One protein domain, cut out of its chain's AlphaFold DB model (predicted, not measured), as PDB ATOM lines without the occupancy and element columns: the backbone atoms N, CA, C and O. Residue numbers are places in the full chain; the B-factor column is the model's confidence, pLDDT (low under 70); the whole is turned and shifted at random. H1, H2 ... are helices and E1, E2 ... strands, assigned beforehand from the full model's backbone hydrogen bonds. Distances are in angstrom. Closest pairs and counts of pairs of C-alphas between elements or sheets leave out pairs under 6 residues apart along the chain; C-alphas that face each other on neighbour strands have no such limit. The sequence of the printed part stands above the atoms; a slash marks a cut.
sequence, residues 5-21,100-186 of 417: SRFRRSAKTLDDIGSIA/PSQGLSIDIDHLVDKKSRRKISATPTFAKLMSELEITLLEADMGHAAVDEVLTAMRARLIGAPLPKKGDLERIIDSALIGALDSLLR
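What this domain is: This is residues 5 to 21 and 100 to 186 of the 417 residues of a protein of Euryarchaeota archaeon (UniProt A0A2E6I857). A helical hairpin, H2 and H3, has short H1 packed on H2 and H4 packed across H3; strand E1 packs on H4. The printed part has 104 residues, mostly helix, with elements in the order H1 E1 E2 H2 H3 H4. It is compact, radius of gyration of the C-alphas 13.6 A, spanning 36 by 33 by 21 A.

How they stand to each other: Start at H2, residues 124 to 139; its residues 129 to 136 alone touch H1, residues 5 to 12, C-alphas Phe 7 and Leu 133 closest at 5.6 A. H2 forms a hairpin with H3, residues 144 to 158, C-alphas Leu 137 and Val 147 closest at 6.4 A. H3 touches H4, residues 169 to 184, at a steep tilt of 45 degrees, C-alphas Val 150 and Ala 180 closest at 5.1 A. Look for E1, residues 102 to 106, near H4: C-alphas Ile 106 and Ser 175 are closest, 5.1 A. E2, residues 118 to 120, comes closest to H3 at C-alphas Ile 120 and Leu 158, 6.4 A. E1 and E2 pair with no named strand. Every O i to N i+4 pair is within hydrogen-bond range in H1, H2 and H3; in H4, 11 of 12.

Where its parts are: Find C-alpha 124 at (-5.660, 38.926, -48.369); H2 runs 22.6 A. H3 spans 20.8 A; H4, 23.4 A, ends at (10.582, 27.051, -30.869).

The domain as a whole: Residues 22 to 99 are not printed; C-alphas 21 and 100 are 38.3 A apart. E1 to E2 is a long link. Low pLDDT, under 70, includes residues 10 to 19.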
ATOM      1  N   SER A   5       3.360  45.659 -30.197       69.94
ATOM      2  CA  SER A   5       2.508  46.856 -30.245       69.94
ATOM      3  C   SER A   5       2.083  47.294 -31.658       69.94
ATOM      4  O   SER A   5       0.973  47.809 -31.826       69.94
ATOM      5  N   ARG A   6       2.922  47.087 -32.686       69.00
ATOM      6  CA  ARG A   6       2.568  47.334 -34.099       69.00
ATOM      7  C   ARG A   6       1.592  46.290 -34.628       69.00
ATOM      8  O   ARG A   6       0.523  46.665 -35.104       69.00
ATOM      9  N   PHE A   7       1.922  45.012 -34.458       78.12
ATOM     10  CA  PHE A   7       1.056  43.888 -34.803       78.12
ATOM     11  C   PHE A   7      -0.340  44.024 -34.172       78.12
ATOM     12  O   PHE A   7      -1.348  43.896 -34.862       78.12
ATOM     13  N   ARG A   8      -0.425  44.408 -32.891       71.75
ATOM     14  CA  ARG A   8      -1.705  44.619 -32.197       71.75
ATOM     15  C   ARG A   8      -2.513  45.786 -32.749       71.75
ATOM     16  O   ARG A   8      -3.735  45.702 -32.769       71.75
ATOM     17  N   ARG A   9      -1.886  46.888 -33.185       71.12
ATOM     18  CA  ARG A   9      -2.639  47.992 -33.819       71.12
ATOM     19  C   ARG A   9      -3.317  47.512 -35.087       71.12
ATOM     20  O   ARG A   9      -4.495  47.794 -35.278       71.12
ATOM     21  N   SER A  10      -2.597  46.748 -35.893       66.00
ATOM     22  CA  SER A  10      -3.166  46.150 -37.085       66.00
ATOM     23  C   SER A  10      -4.250  45.131 -36.764       66.00
ATOM     24  O   SER A  10      -5.327  45.200 -37.351       66.00
ATOM     25  N   ALA A  11      -4.024  44.265 -35.770       63.00
ATOM     26  CA  ALA A  11      -5.020  43.307 -35.303       63.00
ATOM     27  C   ALA A  11      -6.302  43.991 -34.793       63.00
ATOM     28  O   ALA A  11      -7.400  43.516 -35.057       63.00
ATOM     29  N   LYS A  12      -6.187  45.149 -34.130       63.88
ATOM     30  CA  LYS A  12      -7.330  45.953 -33.662       63.88
ATOM     31  C   LYS A  12      -8.064  46.675 -34.785       63.88
ATOM     32  O   LYS A  12      -9.270  46.855 -34.706       63.88
ATOM     33  N   THR A  13      -7.370  47.067 -35.852       57.62
ATOM     34  CA  THR A  13      -8.029  47.622 -37.047       57.62
ATOM     35  C   THR A  13      -8.779  46.572 -37.876       57.62
ATOM     36  O   THR A  13      -9.490  46.943 -38.806       57.62
ATOM     37  N   LEU A  14      -8.677  45.279 -37.529       56.72
ATOM     38  CA  LEU A  14      -9.415  44.170 -38.152       56.72
ATOM     39  C   LEU A  14     -10.829  43.970 -37.580       56.72
ATOM     40  O   LEU A  14     -11.371  42.869 -37.669       56.72
ATOM     41  N   ASP A  15     -11.458  45.017 -37.039       50.41
ATOM     42  CA  ASP A  15     -12.832  44.979 -36.502       50.41
ATOM     43  C   ASP A  15     -13.872  44.400 -37.491       50.41
ATOM     44  O   ASP A  15     -14.929  43.910 -37.077       50.41
ATOM     45  N   ASP A  16     -13.549  44.339 -38.786       53.50
ATOM     46  CA  ASP A  16     -14.227  43.470 -39.742       53.50
ATOM     47  C   ASP A  16     -13.741  42.018 -39.632       53.50
ATOM     48  O   ASP A  16     -13.061  41.475 -40.508       53.50
ATOM     49  N   ILE A  17     -14.243  41.340 -38.596       54.56
ATOM     50  CA  ILE A  17     -14.298  39.872 -38.431       54.56
ATOM     51  C   ILE A  17     -14.813  39.179 -39.720       54.56
ATOM     52  O   ILE A  17     -14.570  37.999 -39.963       54.56
ATOM     53  N   GLY A  18     -15.527  39.918 -40.581       56.97
ATOM     54  CA  GLY A  18     -15.883  39.594 -41.970       56.97
ATOM     55  C   GLY A  18     -14.721  39.182 -42.876       56.97
ATOM     56  O   GLY A  18     -14.843  38.241 -43.649       56.97
ATOM     57  N   SER A  19     -13.601  39.893 -42.781       66.69
ATOM     58  CA  SER A  19     -12.579  39.971 -43.831       66.69
ATOM     59  C   SER A  19     -11.492  38.893 -43.768       66.69
ATOM     60  O   SER A  19     -10.770  38.695 -44.745       66.69
ATOM     61  N   ILE A  20     -11.371  38.185 -42.641       70.69
ATOM     62  CA  ILE A  20     -10.407  37.085 -42.434       70.69
ATOM     63  C   ILE A  20     -11.050  35.695 -42.478       70.69
ATOM     64  O   ILE A  20     -10.379  34.695 -42.230       70.69
ATOM     65  N   ALA A  21     -12.355  35.626 -42.738       68.94
ATOM     66  CA  ALA A  21     -13.118  34.393 -42.666       68.94
ATOM     67  C   ALA A  21     -13.985  34.204 -43.904       68.94
ATOM     68  O   ALA A  21     -14.622  35.145 -44.374       68.94
ATOM     69  N   PRO A 100      11.772  18.386 -16.391       82.25
ATOM     70  CA  PRO A 100      10.470  18.742 -16.932       82.25
ATOM     71  C   PRO A 100      10.440  20.245 -17.203       82.25
ATOM     72  O   PRO A 100      10.698  21.034 -16.299       82.25
ATOM     73  N   SER A 101      10.151  20.633 -18.443       80.50
ATOM     74  CA  SER A 101       9.966  22.040 -18.790       80.50
ATOM     75  C   SER A 101       8.481  22.361 -18.857       80.50
ATOM     76  O   SER A 101       7.652  21.523 -19.228       80.50
ATOM     77  N   GLN A 102       8.149  23.585 -18.476       82.75
ATOM     78  CA  GLN A 102       6.797  24.102 -18.566       82.75
ATOM     79  C   GLN A 102       6.678  25.007 -19.791       82.75
ATOM     80  O   GLN A 102       7.582  25.782 -20.107       82.75
ATOM     81  N   GLY A 103       5.558  24.875 -20.490       81.00
ATOM     82  CA  GLY A 103       5.160  25.741 -21.586       81.00
ATOM     83  C   GLY A 103       4.181  26.810 -21.123       81.00
ATOM     84  O   GLY A 103       3.732  26.831 -19.973       81.00
ATOM     85  N   LEU A 104       3.841  27.694 -22.052       82.69
ATOM     86  CA  LEU A 104       2.853  28.745 -21.850       82.69
ATOM     87  C   LEU A 104       1.672  28.528 -22.798       82.69
ATOM     88  O   LEU A 104       1.856  28.115 -23.941       82.69
ATOM     89  N   SER A 105       0.459  28.805 -22.334       81.94
ATOM     90  CA  SER A 105      -0.762  28.738 -23.141       81.94
ATOM     91  C   SER A 105      -1.778  29.784 -22.680       81.94
ATOM     92  O   SER A 105      -1.632  30.356 -21.600       81.94
ATOM     93  N   ILE A 106      -2.811  30.030 -23.484       79.56
ATOM     94  CA  ILE A 106      -4.007  30.780 -23.080       79.56
ATOM     95  C   ILE A 106      -5.195  29.833 -23.225       79.56
ATOM     96  O   ILE A 106      -5.337  29.182 -24.260       79.56
ATOM     97  N   ASP A 107      -6.054  29.773 -22.209       75.75
ATOM     98  CA  ASP A 107      -7.310  29.031 -22.307       75.75
ATOM     99  C   ASP A 107      -8.297  29.782 -23.213       75.75
ATOM    100  O   ASP A 107      -8.787  30.871 -22.893       75.75
ATOM    101  N   ILE A 108      -8.566  29.188 -24.374       72.06
ATOM    102  CA  ILE A 108      -9.498  29.701 -25.380       72.06
ATOM    103  C   ILE A 108     -10.675  28.749 -25.628       72.06
ATOM    104  O   ILE A 108     -11.509  29.034 -26.493       72.06
ATOM    105  N   ASP A 109     -10.802  27.656 -24.869       72.19
ATOM    106  CA  ASP A 109     -11.814  26.620 -25.117       72.19
ATOM    107  C   ASP A 109     -13.243  27.164 -24.990       72.19
ATOM    108  O   ASP A 109     -14.159  26.740 -25.700       72.19
ATOM    109  N   HIS A 110     -13.433  28.159 -24.122       71.00
ATOM    110  CA  HIS A 110     -14.708  28.845 -23.922       71.00
ATOM    111  C   HIS A 110     -15.031  29.900 -24.993       71.00
ATOM    112  O   HIS A 110     -16.183  30.331 -25.097       71.00
ATOM    113  N   LEU A 111     -14.035  30.323 -25.777       66.44
ATOM    114  CA  LEU A 111     -14.154  31.395 -26.772       66.44
ATOM    115  C   LEU A 111     -14.472  30.858 -28.170       66.44
ATOM    116  O   LEU A 111     -15.087  31.546 -28.990       66.44
ATOM    117  N   VAL A 112     -14.077  29.614 -28.443       66.62
ATOM    118  CA  VAL A 112     -14.327  28.958 -29.724       66.62
ATOM    119  C   VAL A 112     -15.770  28.455 -29.775       66.62
ATOM    120  O   VAL A 112     -16.135  27.452 -29.158       66.62
ATOM    121  N   ASP A 113     -16.607  29.116 -30.574       69.56
ATOM    122  CA  ASP A 113     -17.926  28.581 -30.903       69.56
ATOM    123  C   ASP A 113     -17.770  27.434 -31.911       69.56
ATOM    124  O   ASP A 113     -17.727  27.642 -33.125       69.56
ATOM    125  N   LYS A 114     -17.699  26.196 -31.403       67.19
ATOM    126  CA  LYS A 114     -17.603  24.969 -32.219       67.19
ATOM    127  C   LYS A 114     -18.755  24.811 -33.228       67.19
ATOM    128  O   LYS A 114     -18.667  23.958 -34.105       67.19
ATOM    129  N   LYS A 115     -19.837  25.595 -33.110       67.12
ATOM    130  CA  LYS A 115     -20.977  25.606 -34.042       67.12
ATOM    131  C   LYS A 115     -20.909  26.738 -35.076       67.12
ATOM    132  O   LYS A 115     -21.819  26.852 -35.899       67.12
ATOM    133  N   SER A 116     -19.866  27.568 -35.049       70.44
ATOM    134  CA  SER A 116     -19.663  28.636 -36.027       70.44
ATOM    135  C   SER A 116     -19.439  28.049 -37.423       70.44
ATOM    136  O   SER A 116     -18.567  27.207 -37.627       70.44
ATOM    137  N   ARG A 117     -20.239  28.495 -38.401       74.19
ATOM    138  CA  ARG A 117     -20.094  28.101 -39.819       74.19
ATOM    139  C   ARG A 117     -18.986  28.870 -40.539       74.19
ATOM    140  O   ARG A 117     -18.604  28.507 -41.645       74.19
ATOM    141  N   ARG A 118     -18.499  29.949 -39.926       78.38
ATOM    142  CA  ARG A 118     -17.450  30.804 -40.475       78.38
ATOM    143  C   ARG A 118     -16.122  30.345 -39.902       78.38
ATOM    144  O   ARG A 118     -15.985  30.241 -38.684       78.38
ATOM    145  N   LYS A 119     -15.157  30.082 -40.775       84.06
ATOM    146  CA  LYS A 119     -13.804  29.675 -40.391       84.06
ATOM    147  C   LYS A 119     -12.808  30.718 -40.853       84.06
ATOM    148  O   LYS A 119     -13.022  31.362 -41.879       84.06
ATOM    149  N   ILE A 120     -11.725  30.872 -40.102       84.50
ATOM    150  CA  ILE A 120     -10.592  31.693 -40.530       84.50
ATOM    151  C   ILE A 120     -10.000  31.056 -41.793       84.50
ATOM    152  O   ILE A 120      -9.761  29.849 -41.832       84.50
ATOM    153  N   SER A 121      -9.768  31.858 -42.824       84.50
ATOM    154  CA  SER A 121      -9.210  31.402 -44.096       84.50
ATOM    155  C   SER A 121      -8.078  32.314 -44.562       84.50
ATOM    156  O   SER A 121      -7.852  33.391 -44.012       84.50
ATOM    157  N   ALA A 122      -7.324  31.864 -45.567       85.88
ATOM    158  CA  ALA A 122      -6.162  32.570 -46.104       85.88
ATOM    159  C   ALA A 122      -6.561  33.773 -46.985       85.88
ATOM    160  O   ALA A 122      -6.209  33.853 -48.160       85.88
ATOM    161  N   THR A 123      -7.338  34.705 -46.435       87.25
ATOM    162  CA  THR A 123      -7.757  35.916 -47.147       87.25
ATOM    163  C   THR A 123      -6.582  36.892 -47.321       87.25
ATOM    164  O   THR A 123      -5.596  36.818 -46.577       87.25
ATOM    165  N   PRO A 124      -6.672  37.871 -48.244       84.81
ATOM    166  CA  PRO A 124      -5.660  38.926 -48.369       84.81
ATOM    167  C   PRO A 124      -5.423  39.688 -47.060       84.81
ATOM    168  O   PRO A 124      -4.304  40.095 -46.754       84.81
ATOM    169  N   THR A 125      -6.474  39.840 -46.255       84.25
ATOM    170  CA  THR A 125      -6.395  40.469 -44.939       84.25
ATOM    171  C   THR A 125      -5.578  39.635 -43.954       84.25
ATOM    172  O   THR A 125      -4.721  40.174 -43.256       84.25
ATOM    173  N   PHE A 126      -5.793  38.316 -43.924       86.19
ATOM    174  CA  PHE A 126      -4.992  37.403 -43.109       86.19
ATOM    175  C   PHE A 126      -3.520  37.399 -43.550       86.19
ATOM    176  O   PHE A 126      -2.621  37.443 -42.711       86.19
ATOM    177  N   ALA A 127      -3.259  37.418 -44.861       87.25
ATOM    178  CA  ALA A 127      -1.902  37.514 -45.394       87.25
ATOM    179  C   ALA A 127      -1.193  38.797 -44.928       87.25
ATOM    180  O   ALA A 127      -0.058  38.728 -44.463       87.25
ATOM    181  N   LYS A 128      -1.883  39.945 -44.966       87.31
ATOM    182  CA  LYS A 128      -1.350  41.221 -44.467       87.31
ATOM    183  C   LYS A 128      -1.003  41.162 -42.975       87.31
ATOM    184  O   LYS A 128       0.074  41.610 -42.594       87.31
ATOM    185  N   LEU A 129      -1.877  40.575 -42.152       86.38
ATOM    186  CA  LEU A 129      -1.628  40.382 -40.719       86.38
ATOM    187  C   LEU A 129      -0.363  39.543 -40.471       86.38
ATOM    188  O   LEU A 129       0.451  39.890 -39.617       86.38
ATOM    189  N   MET A 130      -0.178  38.456 -41.229       90.31
ATOM    190  CA  MET A 130       1.019  37.613 -41.128       90.31
ATOM    191  C   MET A 130       2.291  38.358 -41.550       90.31
ATOM    192  O   MET A 130       3.307  38.224 -40.878       90.31
ATOM    193  N   SER A 131       2.244  39.175 -42.605       90.50
ATOM    194  CA  SER A 131       3.392  39.998 -43.019       90.50
ATOM    195  C   SER A 131       3.758  41.068 -41.987       90.50
ATOM    196  O   SER A 131       4.927  41.377 -41.789       90.50
ATOM    197  N   GLU A 132       2.779  41.645 -41.292       89.12
ATOM    198  CA  GLU A 132       3.057  42.600 -40.215       89.12
ATOM    199  C   GLU A 132       3.629  41.916 -38.969       89.12
ATOM    200  O   GLU A 132       4.506  42.480 -38.308       89.12
ATOM    201  N   LEU A 133       3.179  40.690 -38.668       90.12
ATOM    202  CA  LEU A 133       3.801  39.852 -37.645       90.12
ATOM    203  C   LEU A 133       5.254  39.538 -38.012       90.12
ATOM    204  O   LEU A 133       6.132  39.739 -37.185       90.12
ATOM    205  N   GLU A 134       5.514  39.120 -39.250       92.44
ATOM    206  CA  GLU A 134       6.859  38.844 -39.766       92.44
ATOM    207  C   GLU A 134       7.807  40.027 -39.540       92.44
ATOM    208  O   GLU A 134       8.858  39.871 -38.921       92.44
ATOM    209  N   ILE A 135       7.397  41.227 -39.968       90.88
ATOM    210  CA  ILE A 135       8.173  42.457 -39.769       90.88
ATOM    211  C   ILE A 135       8.425  42.695 -38.279       90.88
ATOM    212  O   ILE A 135       9.548  43.005 -37.896       90.88
ATOM    213  N   THR A 136       7.407  42.519 -37.436       89.25
ATOM    214  CA  THR A 136       7.520  42.733 -35.985       89.25
ATOM    215  C   THR A 136       8.518  41.763 -35.342       89.25
ATOM    216  O   THR A 136       9.343  42.186 -34.535       89.25
ATOM    217  N   LEU A 137       8.489  40.481 -35.718       89.81
ATOM    218  CA  LEU A 137       9.405  39.468 -35.185       89.81
ATOM    219  C   LEU A 137      10.849  39.711 -35.653       89.81
ATOM    220  O   LEU A 137      11.779  39.615 -34.854       89.81
ATOM    221  N   LEU A 138      11.046  40.089 -36.921       89.31
ATOM    222  CA  LEU A 138      12.365  40.453 -37.451       89.31
ATOM    223  C   LEU A 138      12.918  41.726 -36.795       89.31
ATOM    224  O   LEU A 138      14.094  41.777 -36.444       89.31
ATOM    225  N   GLU A 139      12.074  42.741 -36.582       87.75
ATOM    226  CA  GLU A 139      12.434  43.957 -35.839       87.75
ATOM    227  C   GLU A 139      12.806  43.663 -34.383       87.75
ATOM    228  O   GLU A 139      13.453  44.498 -33.752       87.75
ATOM    229  N   ALA A 140      12.412  42.501 -33.859       84.50
ATOM    230  CA  ALA A 140      12.732  42.030 -32.523       84.50
ATOM    231  C   ALA A 140      13.934  41.079 -32.461       84.50
ATOM    232  O   ALA A 140      14.088  40.331 -31.497       84.50
ATOM    233  N   ASP A 141      14.790  41.129 -33.482       84.88
ATOM    234  CA  ASP A 141      16.053  40.396 -33.539       84.88
ATOM    235  C   ASP A 141      15.871  38.866 -33.555       84.88
ATOM    236  O   ASP A 141      16.785  38.111 -33.208       84.88
ATOM    237  N   MET A 142      14.699  38.388 -34.000       89.12
ATOM    238  CA  MET A 142      14.502  36.983 -34.352       89.12
ATOM    239  C   MET A 142      15.102  36.674 -35.724       89.12
ATOM    240  O   MET A 142      14.951  37.429 -36.687       89.12
ATOM    241  N   GLY A 143      15.749  35.516 -35.831       88.12
ATOM    242  CA  GLY A 143      16.309  35.037 -37.088       88.12
ATOM    243  C   GLY A 143      15.233  34.563 -38.057       88.12
ATOM    244  O   GLY A 143      14.254  33.946 -37.648       88.12
ATOM    245  N   HIS A 144      15.459  34.781 -39.355       90.94
ATOM    246  CA  HIS A 144      14.497  34.473 -40.423       90.94
ATOM    247  C   HIS A 144      13.915  33.053 -40.333       90.94
ATOM    248  O   HIS A 144      12.704  32.896 -40.317       90.94
ATOM    249  N   ALA A 145      14.759  32.035 -40.127       90.94
ATOM    250  CA  ALA A 145      14.298  30.651 -39.976       90.94
ATOM    251  C   ALA A 145      13.336  30.448 -38.787       90.94
ATOM    252  O   ALA A 145      12.363  29.712 -38.900       90.94
ATOM    253  N   ALA A 146      13.582  31.120 -37.656       92.00
ATOM    254  CA  ALA A 146      12.695  31.051 -36.497       92.00
ATOM    255  C   ALA A 146      11.383  31.816 -36.745       92.00
ATOM    256  O   ALA A 146      10.323  31.378 -36.305       92.00
ATOM    257  N   VAL A 147      11.444  32.940 -37.467       93.12
ATOM    258  CA  VAL A 147      10.255  33.695 -37.887       93.12
ATOM    259  C   VAL A 147       9.387  32.863 -38.830       93.12
ATOM    260  O   VAL A 147       8.183  32.757 -38.601       93.12
ATOM    261  N   ASP A 148       9.981  32.218 -39.833       94.06
ATOM    262  CA  ASP A 148       9.269  31.356 -40.780       94.06
ATOM    263  C   ASP A 148       8.554  30.200 -40.074       94.06
ATOM    264  O   ASP A 148       7.392  29.908 -40.375       94.06
ATOM    265  N   GLU A 149       9.218  29.580 -39.097       93.44
ATOM    266  CA  GLU A 149       8.637  28.519 -38.273       93.44
ATOM    267  C   GLU A 149       7.438  29.038 -37.463       93.44
ATOM    268  O   GLU A 149       6.367  28.429 -37.470       93.44
ATOM    269  N   VAL A 150       7.558  30.218 -36.841       93.62
ATOM    270  CA  VAL A 150       6.450  30.851 -36.103       93.62
ATOM    271  C   VAL A 150       5.275  31.165 -37.022       93.62
ATOM    272  O   VAL A 150       4.134  30.850 -36.683       93.62
ATOM    273  N   LEU A 151       5.522  31.751 -38.195       94.06
ATOM    274  CA  LEU A 151       4.468  32.068 -39.162       94.06
ATOM    275  C   LEU A 151       3.791  30.801 -39.690       94.06
ATOM    276  O   LEU A 151       2.574  30.779 -39.878       94.06
ATOM    277  N   THR A 152       4.557  29.737 -39.920       94.38
ATOM    278  CA  THR A 152       4.029  28.440 -40.354       94.38
ATOM    279  C   THR A 152       3.144  27.823 -39.274       94.38
ATOM    280  O   THR A 152       1.998  27.465 -39.556       94.38
ATOM    281  N   ALA A 153       3.607  27.801 -38.021       92.50
ATOM    282  CA  ALA A 153       2.830  27.326 -36.879       92.50
ATOM    283  C   ALA A 153       1.559  28.167 -36.647       92.50
ATOM    284  O   ALA A 153       0.487  27.620 -36.384       92.50
ATOM    285  N   MET A 154       1.643  29.490 -36.804       92.19
ATOM    286  CA  MET A 154       0.493  30.400 -36.735       92.19
ATOM    287  C   MET A 154      -0.555  30.079 -37.801       92.19
ATOM    288  O   MET A 154      -1.737  29.941 -37.483       92.19
ATOM    289  N   ARG A 155      -0.135  29.916 -39.063       91.56
ATOM    290  CA  ARG A 155      -1.034  29.543 -40.167       91.56
ATOM    291  C   ARG A 155      -1.715  28.207 -39.903       91.56
ATOM    292  O   ARG A 155      -2.929  28.123 -40.062       91.56
ATOM    293  N   ALA A 156      -0.958  27.208 -39.456       90.81
ATOM    294  CA  ALA A 156      -1.480  25.879 -39.156       90.81
ATOM    295  C   ALA A 156      -2.522  25.887 -38.024       90.81
ATOM    296  O   ALA A 156      -3.485  25.127 -38.079       90.81
ATOM    297  N   ARG A 157      -2.359  26.750 -37.012       88.31
ATOM    298  CA  ARG A 157      -3.312  26.864 -35.895       88.31
ATOM    299  C   ARG A 157      -4.546  27.699 -36.214       88.31
ATOM    300  O   ARG A 157      -5.612  27.430 -35.670       88.31
ATOM    301  N   LEU A 158      -4.397  28.736 -37.036       87.50
ATOM    302  CA  LEU A 158      -5.472  29.690 -37.297       87.50
ATOM    303  C   LEU A 158      -6.336  29.286 -38.492       87.50
ATOM    304  O   LEU A 158      -7.554  29.396 -38.408       87.50
ATOM    305  N   ILE A 159      -5.752  28.820 -39.599       87.75
ATOM    306  CA  ILE A 159      -6.524  28.484 -40.805       87.75
ATOM    307  C   ILE A 159      -7.431  27.280 -40.522       87.75
ATOM    308  O   ILE A 159      -6.987  26.239 -40.050       87.75
ATOM    309  N   GLY A 160      -8.722  27.425 -40.822       83.50
ATOM    310  CA  GLY A 160      -9.744  26.412 -40.566       83.50
ATOM    311  C   GLY A 160     -10.328  26.442 -39.149       83.50
ATOM    312  O   GLY A 160     -11.331  25.763 -38.906       83.50
ATOM    313  N   ALA A 161      -9.773  27.247 -38.234       82.38
ATOM    314  CA  ALA A 161     -10.325  27.413 -36.895       82.38
ATOM    315  C   ALA A 161     -11.691  28.135 -36.949       82.38
ATOM    316  O   ALA A 161     -11.872  29.049 -37.768       82.38
ATOM    317  N   PRO A 162     -12.665  27.756 -36.097       80.12
ATOM    318  CA  PRO A 162     -13.961  28.424 -36.046       80.12
ATOM    319  C   PRO A 162     -13.789  29.878 -35.622       80.12
ATOM    320  O   PRO A 162     -13.059  30.182 -34.679       80.12
ATOM    321  N   LEU A 163     -14.497  30.779 -36.294       74.00
ATOM    322  CA  LEU A 163     -14.463  32.190 -35.948       74.00
ATOM    323  C   LEU A 163     -15.185  32.409 -34.609       74.00
ATOM    324  O   LEU A 163     -16.337  31.970 -34.478       74.00
ATOM    325  N   PRO A 164     -14.547  33.072 -33.629       70.06
ATOM    326  CA  PRO A 164     -15.134  33.263 -32.314       70.06
ATOM    327  C   PRO A 164     -16.196  34.364 -32.327       70.06
ATOM    328  O   PRO A 164     -16.414  35.061 -33.326       70.06
ATOM    329  N   LYS A 165     -16.870  34.536 -31.187       67.69
ATOM    330  CA  LYS A 165     -17.827  35.631 -30.992       67.69
ATOM    331  C   LYS A 165     -17.114  36.988 -31.086       67.69
ATOM    332  O   LYS A 165     -15.899  37.104 -30.924       67.69
ATOM    333  N   LYS A 166     -17.883  38.034 -31.400       65.50
ATOM    334  CA  LYS A 166     -17.359  39.395 -31.585       65.50
ATOM    335  C   LYS A 166     -16.584  39.843 -30.336       65.50
ATOM    336  O   LYS A 166     -17.173  39.901 -29.264       65.50
ATOM    337  N   GLY A 167     -15.300  40.178 -30.500       64.56
ATOM    338  CA  GLY A 167     -14.405  40.628 -29.421       64.56
ATOM    339  C   GLY A 167     -13.362  39.606 -28.947       64.56
ATOM    340  O   GLY A 167     -12.414  40.001 -28.280       64.56
ATOM    341  N   ASP A 168     -13.472  38.331 -29.337       73.81
ATOM    342  CA  ASP A 168     -12.590  37.258 -28.834       73.81
ATOM    343  C   ASP A 168     -11.473  36.843 -29.814       73.81
ATOM    344  O   ASP A 168     -10.604  36.038 -29.479       73.81
ATOM    345  N   LEU A 169     -11.462  37.403 -31.029       77.00
ATOM    346  CA  LEU A 169     -10.470  37.092 -32.067       77.00
ATOM    347  C   LEU A 169      -9.032  37.406 -31.625       77.00
ATOM    348  O   LEU A 169      -8.125  36.626 -31.904       77.00
ATOM    349  N   GLU A 170      -8.836  38.516 -30.912       78.19
ATOM    350  CA  GLU A 170      -7.525  38.931 -30.397       78.19
ATOM    351  C   GLU A 170      -6.933  37.856 -29.470       78.19
ATOM    352  O   GLU A 170      -5.771  37.491 -29.615       78.19
ATOM    353  N   ARG A 171      -7.757  37.243 -28.609       79.50
ATOM    354  CA  ARG A 171      -7.319  36.174 -27.695       79.50
ATOM    355  C   ARG A 171      -6.937  34.883 -28.416       79.50
ATOM    356  O   ARG A 171      -6.006  34.207 -27.993       79.50
ATOM    357  N   ILE A 172      -7.629  34.539 -29.504       82.06
ATOM    358  CA  ILE A 172      -7.270  33.368 -30.322       82.06
ATOM    359  C   ILE A 172      -5.930  33.588 -31.021       82.06
ATOM    360  O   ILE A 172      -5.097  32.685 -31.047       82.06
ATOM    361  N   ILE A 173      -5.709  34.786 -31.566       84.38
ATOM    362  CA  ILE A 173      -4.435  35.150 -32.191       84.38
ATOM    363  C   ILE A 173      -3.306  35.116 -31.151       84.38
ATOM    364  O   ILE A 173      -2.269  34.509 -31.416       84.38
ATOM    365  N   ASP A 174      -3.529  35.688 -29.965       85.12
ATOM    366  CA  ASP A 174      -2.566  35.682 -28.856       85.12
ATOM    367  C   ASP A 174      -2.228  34.241 -28.426       85.12
ATOM    368  O   ASP A 174      -1.055  33.876 -28.313       85.12
ATOM    369  N   SER A 175      -3.242  33.380 -28.284       86.31
ATOM    370  CA  SER A 175      -3.053  31.959 -27.969       86.31
ATOM    371  C   SER A 175      -2.267  31.216 -29.050       86.31
ATOM    372  O   SER A 175      -1.411  30.389 -28.730       86.31
ATOM    373  N   ALA A 176      -2.556  31.476 -30.328       88.25
ATOM    374  CA  ALA A 176      -1.850  30.848 -31.438       88.25
ATOM    375  C   ALA A 176      -0.374  31.274 -31.473       88.25
ATOM    376  O   ALA A 176       0.494  30.429 -31.717       88.25
ATOM    377  N   LEU A 177      -0.101  32.552 -31.177       89.69
ATOM    378  CA  LEU A 177       1.244  33.119 -31.145       89.69
ATOM    379  C   LEU A 177       2.062  32.543 -29.995       89.69
ATOM    380  O   LEU A 177       3.182  32.091 -30.222       89.69
ATOM    381  N   ILE A 178       1.494  32.482 -28.790       89.38
ATOM    382  CA  ILE A 178       2.148  31.855 -27.636       89.38
ATOM    383  C   ILE A 178       2.514  30.414 -27.952       89.38
ATOM    384  O   ILE A 178       3.662  30.025 -27.764       89.38
ATOM    385  N   GLY A 179       1.577  29.641 -28.506       88.56
ATOM    386  CA  GLY A 179       1.874  28.273 -28.909       88.56
ATOM    387  C   GLY A 179       2.992  28.193 -29.955       88.56
ATOM    388  O   GLY A 179       3.695  27.186 -30.022       88.56
ATOM    389  N   ALA A 180       3.138  29.199 -30.827       91.12
ATOM    390  CA  ALA A 180       4.111  29.199 -31.927       91.12
ATOM    391  C   ALA A 180       5.513  29.546 -31.423       91.12
ATOM    392  O   ALA A 180       6.493  28.915 -31.812       91.12
ATOM    393  N   LEU A 181       5.599  30.491 -30.491       91.25
ATOM    394  CA  LEU A 181       6.836  30.801 -29.783       91.25
ATOM    395  C   LEU A 181       7.240  29.647 -28.853       91.25
ATOM    396  O   LEU A 181       8.410  29.272 -28.815       91.25
ATOM    397  N   ASP A 182       6.277  29.026 -28.165       89.12
ATOM    398  CA  ASP A 182       6.503  27.845 -27.325       89.12
ATOM    399  C   ASP A 182       7.088  26.678 -28.128       89.12
ATOM    400  O   ASP A 182       8.030  26.040 -27.656       89.12
ATOM    401  N   SER A 183       6.617  26.447 -29.362       88.69
ATOM    402  CA  SER A 183       7.164  25.390 -30.222       88.69
ATOM    403  C   SER A 183       8.638  25.575 -30.577       88.69
ATOM    404  O   SER A 183       9.342  24.578 -30.703       88.69
ATOM    405  N   LEU A 184       9.147  26.811 -30.648       88.88
ATOM    406  CA  LEU A 184      10.582  27.051 -30.869       88.88
ATOM    407  C   LEU A 184      11.453  26.613 -29.685       88.88
ATOM    408  O   LEU A 184      12.650  26.379 -29.841       88.88
ATOM    409  N   LEU A 185      10.853  26.520 -28.499       87.56
ATOM    410  CA  LEU A 185      11.507  26.128 -27.256       87.56
ATOM    411  C   LEU A 185      11.207  24.670 -26.887       87.56
ATOM    412  O   LEU A 185      11.506  24.266 -25.764       87.56
ATOM    413  N   ARG A 186      10.614  23.867 -27.781       81.88
ATOM    414  CA  ARG A 186      10.367  22.433 -27.557       81.88
ATOM    415  C   ARG A 186      11.636  21.626 -27.802       81.88
ATOM    416  O   ARG A 186      11.817  20.991 -28.831       81.88
TER     417      ARG A 186